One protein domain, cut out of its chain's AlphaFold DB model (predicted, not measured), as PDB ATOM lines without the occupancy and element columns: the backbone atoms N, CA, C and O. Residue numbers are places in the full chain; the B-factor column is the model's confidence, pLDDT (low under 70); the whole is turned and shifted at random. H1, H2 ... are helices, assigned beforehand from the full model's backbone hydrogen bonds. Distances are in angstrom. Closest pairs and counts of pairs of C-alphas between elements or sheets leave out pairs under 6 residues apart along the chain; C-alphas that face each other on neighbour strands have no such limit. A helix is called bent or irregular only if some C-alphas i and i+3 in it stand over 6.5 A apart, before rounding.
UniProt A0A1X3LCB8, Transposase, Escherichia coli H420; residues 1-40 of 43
ATOM      1  N   MET A   1      21.639 129.392  32.589       55.69
ATOM      2  CA  MET A   1      21.935 128.783  33.905       55.69
ATOM      3  C   MET A   1      23.097 129.531  34.543       55.69
ATOM      4  O   MET A   1      24.211 129.397  34.064       55.69
ATOM      5  N   LYS A   2      22.835 130.364  35.558       61.75
ATOM      6  CA  LYS A   2      23.840 131.256  36.176       61.75
ATOM      7  C   LYS A   2      24.600 130.628  37.358       61.75
ATOM      8  O   LYS A   2      25.594 131.183  37.794       61.75
ATOM      9  N   THR A   3      24.145 129.491  37.891       78.31
ATOM     10  CA  THR A   3      24.534 129.017  39.233       78.31
ATOM     11  C   THR A   3      25.630 127.953  39.241       78.31
ATOM     12  O   THR A   3      26.594 128.106  39.975       78.31
ATOM     13  N   ALA A   4      25.553 126.904  38.416       83.12
ATOM     14  CA  ALA A   4      26.555 125.827  38.448       83.12
ATOM     15  C   ALA A   4      27.953 126.303  38.016       83.12
ATOM     16  O   ALA A   4      28.940 126.016  38.687       83.12
ATOM     17  N   TYR A   5      28.026 127.081  36.930       81.19
ATOM     18  CA  TYR A   5      29.285 127.643  36.439       81.19
ATOM     19  C   TYR A   5      29.921 128.588  37.467       81.19
ATOM     20  O   TYR A   5      31.080 128.398  37.826       81.19
ATOM     21  N   ALA A   6      29.151 129.540  38.007       80.56
ATOM     22  CA  ALA A   6      29.636 130.478  39.020       80.56
ATOM     23  C   ALA A   6      30.115 129.758  40.292       80.56
ATOM     24  O   ALA A   6      31.171 130.088  40.829       80.56
ATOM     25  N   THR A   7      29.398 128.719  40.733       84.00
ATOM     26  CA  THR A   7      29.810 127.896  41.878       84.00
ATOM     27  C   THR A   7      31.129 127.172  41.615       84.00
ATOM     28  O   THR A   7      32.031 127.226  42.449       84.00
ATOM     29  N   ILE A   8      31.281 126.527  40.452       86.19
ATOM     30  CA  ILE A   8      32.517 125.812  40.100       86.19
ATOM     31  C   ILE A   8      33.694 126.795  40.019       86.19
ATOM     32  O   ILE A   8      34.730 126.556  40.640       86.19
ATOM     33  N   LYS A   9      33.518 127.943  39.349       81.12
ATOM     34  CA  LYS A   9      34.544 128.995  39.267       81.12
ATOM     35  C   LYS A   9      34.910 129.562  40.643       81.12
ATOM     36  O   LYS A   9      36.093 129.743  40.923       81.12
ATOM     37  N   GLY A  10      33.934 129.790  41.521       83.12
ATOM     38  CA  GLY A  10      34.172 130.253  42.889       83.12
ATOM     39  C   GLY A  10      35.021 129.274  43.709       83.12
ATOM     40  O   GLY A  10      35.956 129.694  44.392       83.12
ATOM     41  N   ILE A  11      34.762 127.966  43.591       87.50
ATOM     42  CA  ILE A  11      35.546 126.920  44.272       87.50
ATOM     43  C   ILE A  11      36.992 126.883  43.757       87.50
ATOM     44  O   ILE A  11      37.930 126.783  44.553       87.50
ATOM     45  N   GLU A  12      37.197 126.987  42.441       84.44
ATOM     46  CA  GLU A  12      38.538 127.038  41.843       84.44
ATOM     47  C   GLU A  12      39.354 128.220  42.377       84.44
ATOM     48  O   GLU A  12      40.520 128.053  42.748       84.44
ATOM     49  N   VAL A  13      38.722 129.391  42.482       81.62
ATOM     50  CA  VAL A  13      39.338 130.615  43.007       81.62
ATOM     51  C   VAL A  13      39.700 130.447  44.480       81.62
ATOM     52  O   VAL A  13      40.856 130.654  44.845       81.62
ATOM     53  N   MET A  14      38.769 129.982  45.322       86.06
ATOM     54  CA  MET A  14      39.045 129.725  46.743       86.06
ATOM     55  C   MET A  14      40.214 128.746  46.932       86.06
ATOM     56  O   MET A  14      41.071 128.941  47.797       86.06
ATOM     57  N   ARG A  15      40.290 127.701  46.099       86.19
ATOM     58  CA  ARG A  15      41.369 126.708  46.149       86.19
ATOM     59  C   ARG A  15      42.719 127.293  45.732       86.19
ATOM     60  O   ARG A  15      43.721 126.979  46.371       86.19
ATOM     61  N   ALA A  16      42.756 128.117  44.689       82.94
ATOM     62  CA  ALA A  16      43.981 128.765  44.231       82.94
ATOM     63  C   ALA A  16      44.504 129.781  45.260       82.94
ATOM     64  O   ALA A  16      45.700 129.786  45.555       82.94
ATOM     65  N   LEU A  17      43.607 130.549  45.890       82.25
ATOM     66  CA  LEU A  17      43.950 131.452  46.994       82.25
ATOM     67  C   LEU A  17      44.522 130.686  48.195       82.25
ATOM     68  O   LEU A  17      45.594 131.035  48.685       82.25
ATOM     69  N   ARG A  18      43.882 129.585  48.619       84.62
ATOM     70  CA  ARG A  18      44.378 128.740  49.724       84.62
ATOM     71  C   ARG A  18      45.768 128.154  49.457       84.62
ATOM     72  O   ARG A  18      46.517 127.912  50.397       84.62
ATOM     73  N   LYS A  19      46.112 127.907  48.192       87.81
ATOM     74  CA  LYS A  19      47.427 127.393  47.778       87.81
ATOM     75  C   LYS A  19      48.480 128.489  47.570       87.81
ATOM     76  O   LYS A  19      49.590 128.166  47.164       87.81
ATOM     77  N   GLY A  20      48.141 129.764  47.784       80.81
ATOM     78  CA  GLY A  20      49.037 130.887  47.484       80.81
ATOM     79  C   GLY A  20      49.261 131.106  45.984       80.81
ATOM     80  O   GLY A  20      50.116 131.890  45.592       80.81
ATOM     81  N   GLN A  21      48.470 130.460  45.122       77.06
ATOM     82  CA  GLN A  21      48.539 130.576  43.660       77.06
ATOM     83  C   GLN A  21      47.705 131.763  43.157       77.06
ATOM     84  O   GLN A  21      47.144 131.739  42.065       77.06
ATOM     85  N   ALA A  22      47.614 132.807  43.982       71.12
ATOM     86  CA  ALA A  22      46.891 134.024  43.660       71.12
ATOM     87  C   ALA A  22      47.604 134.829  42.556       71.12
ATOM     88  O   ALA A  22      46.951 135.559  41.823       71.12
ATOM     89  N   SER A  23      48.925 134.647  42.398       68.50
ATOM     90  CA  SER A  23      49.774 135.291  41.378       68.50
ATOM     91  C   SER A  23      49.243 135.138  39.948       68.50
ATOM     92  O   SER A  23      49.356 136.069  39.156       68.50
ATOM     93  N   ALA A  24      48.598 134.009  39.635       65.56
ATOM     94  CA  ALA A  24      47.981 133.756  38.333       65.56
ATOM     95  C   ALA A  24      46.780 134.673  38.030       65.56
ATOM     96  O   ALA A  24      46.419 134.837  36.868       65.56
ATOM     97  N   PHE A  25      46.169 135.284  39.050       62.84
ATOM     98  CA  PHE A  25      45.084 136.252  38.879       62.84
ATOM     99  C   PHE A  25      45.584 137.694  38.703       62.84
ATOM    100  O   PHE A  25      44.795 138.544  38.303       62.84
ATOM    101  N   TYR A  26      46.864 137.970  38.980       60.25
ATOM    102  CA  TYR A  26      47.439 139.322  38.939       60.25
ATOM    103  C   TYR A  26      48.075 139.689  37.588       60.25
ATOM    104  O   TYR A  26      48.244 140.869  37.292       60.25
ATOM    105  N   TYR A  27      48.406 138.716  36.734       54.88
ATOM    106  CA  TYR A  27      49.028 138.988  35.435       54.88
ATOM    107  C   TYR A  27      47.977 139.100  34.325       54.88
ATOM    108  O   TYR A  27      47.572 138.093  33.747       54.88
ATOM    109  N   GLY A  28      47.548 140.332  34.015       58.00
ATOM    110  CA  GLY A  28      46.799 140.606  32.780       58.00
ATOM    111  C   GLY A  28      45.870 141.824  32.732       58.00
ATOM    112  O   GLY A  28      45.205 141.986  31.714       58.00
ATOM    113  N   ASP A  29      45.775 142.668  33.765       52.44
ATOM    114  CA  ASP A  29      44.870 143.833  33.742       52.44
ATOM    115  C   ASP A  29      45.444 144.999  34.580       52.44
ATOM    116  O   ASP A  29      45.822 144.767  35.731       52.44
ATOM    117  N   PRO A  30      45.534 146.244  34.062       50.53
ATOM    118  CA  PRO A  30      46.010 147.409  34.824       50.53
ATOM    119  C   PRO A  30      45.161 147.766  36.064       50.53
ATOM    120  O   PRO A  30      45.572 148.609  36.855       50.53
ATOM    121  N   LEU A  31      44.017 147.106  36.285       53.47
ATOM    122  CA  LEU A  31      43.184 147.178  37.501       53.47
ATOM    123  C   LEU A  31      43.553 146.127  38.576       53.47
ATOM    124  O   LEU A  31      42.700 145.686  39.349       53.47
ATOM    125  N   GLY A  32      44.820 145.710  38.627       50.81
ATOM    126  CA  GLY A  32      45.337 144.553  39.377       50.81
ATOM    127  C   GLY A  32      45.105 144.491  40.898       50.81
ATOM    128  O   GLY A  32      45.450 143.479  41.499       50.81
ATOM    129  N   GLU A  33      44.495 145.492  41.535       53.06
ATOM    130  CA  GLU A  33      44.181 145.464  42.975       53.06
ATOM    131  C   GLU A  33      42.694 145.244  43.297       53.06
ATOM    132  O   GLU A  33      42.348 144.838  44.406       53.06
ATOM    133  N   MET A  34      41.787 145.432  42.338       54.66
ATOM    134  CA  MET A  34      40.351 145.296  42.576       54.66
ATOM    135  C   MET A  34      39.704 144.612  41.380       54.66
ATOM    136  O   MET A  34      39.552 145.245  40.341       54.66
ATOM    137  N   ARG A  35      39.294 143.341  41.555       60.47
ATOM    138  CA  ARG A  35      38.089 142.687  40.965       60.47
ATOM    139  C   ARG A  35      38.211 141.160  40.790       60.47
ATOM    140  O   ARG A  35      37.679 140.596  39.836       60.47
ATOM    141  N   LEU A  36      38.791 140.443  41.763       61.41
ATOM    142  CA  LEU A  36      38.547 138.991  41.889       61.41
ATOM    143  C   LEU A  36      37.045 138.693  42.037       61.41
ATOM    144  O   LEU A  36      36.542 137.728  41.470       61.41
ATOM    145  N   VAL A  37      36.327 139.553  42.765       54.59
ATOM    146  CA  VAL A  37      34.895 139.386  43.029       54.59
ATOM    147  C   VAL A  37      34.054 139.738  41.798       54.59
ATOM    148  O   VAL A  37      33.247 138.917  41.382       54.59
ATOM    149  N   SER A  38      34.284 140.879  41.137       57.16
ATOM    150  CA  SER A  38      33.469 141.245  39.966       57.16
ATOM    151  C   SER A  38      33.694 140.342  38.751       57.16
ATOM    152  O   SER A  38      32.728 140.031  38.081       57.16
ATOM    153  N   ARG A  39      34.905 139.845  38.448       60.72
ATOM    154  CA  ARG A  39      35.092 138.975  37.260       60.72
ATOM    155  C   ARG A  39      34.521 137.560  37.442       60.72
ATOM    156  O   ARG A  39      34.170 136.905  36.468       60.72
ATOM    157  N   VAL A  40      34.500 137.054  38.676       56.62
ATOM    158  CA  VAL A  40      34.059 135.679  38.979       56.62
ATOM    159  C   VAL A  40      32.575 135.635  39.341       56.62
ATOM    160  O   VAL A  40      31.921 134.624  39.082       56.62
TER     161      VAL A  40
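AT A GLANCE: This is residues 1 to 40 of the 43 residues of the protein "Transposase" of Escherichia coli H420 (UniProt A0A1X3LCB8). One long helix, H1, makes one side of an open, hooked shape; the chain turns at its far end into the short helix H2, swings out in a loop whose residues 27 to 33 stick out free, and folds back to bring the short helix H3 near the first half of H1. The printed part has 40 residues with three named helices, H1, H2 and H3 in that order along the chain, and no named strand; the class is all helix. It is only just loose, close to compact, with a radius of gyration of the C-alphas of 11.0 A, and the C-alphas span 30 by 22 by 12 A.

IN THESE COORDINATES: Start at Met 1, the chain's first residue, and go on to C-alpha 3 at (24.534, 129.017, 39.233), where H1 begins. H1 takes residues 3 to 18 and runs 22.4 A to C-alpha 18 at (44.378, 128.740, 49.724). Past residues 19 and 20 you reach H2, residues 21 to 25, 8.2 A from first to last C-alpha. H2 is neither bent nor irregular, but only just: C-alphas 21 and 24 are 6.2 A apart. Read on through residues 26 to 35 to H3, residues 36 to 40, 6.3 A long, which ends at C-alpha 40 at (34.059, 135.679, 38.979).

HOW THE PARTS SIT: Begin at H1, the longest helix. H3 and H1 only just touch, with 3 pairs of C-alphas within 8 A, and H1 does so with residues 6 to 10 alone; look at Gly 10 and Val 40, whose C-alphas are the closest, 6.7 A apart. H1 and H2 are close but not clearly touching; their closest C-alphas, those of Ala 16 and Ala 22, are 6.0 A apart. H2 and H3 are also close but not clearly touching, with the closest C-alphas, those of Phe 25 and Leu 36, 7.7 A apart. In H1 every O i to N i+4 pair is within hydrogen-bond range; in H2 it is 0 of 1, with 1 of 2 O i to N i+3 pairs within range, and in H3 0 of 1, with 0 of 2.

THE WHOLE: The two C-alphas farthest apart are those of Met 1 and Pro 30, at 30.5 A, while those of Met 1 and Val 40 are 14.8 A apart. The printed part has no cut. The link from H1 to H2 is tight, the link from H2 to H3, 10 residues, is short, and residues 27 to 33 in it stand free. The mean pLDDT of the printed part is 70.1; look for values under 70 at residues 1 to 2 and 23 to 40 of this model, with means of 83 for H1 and 58 for H3.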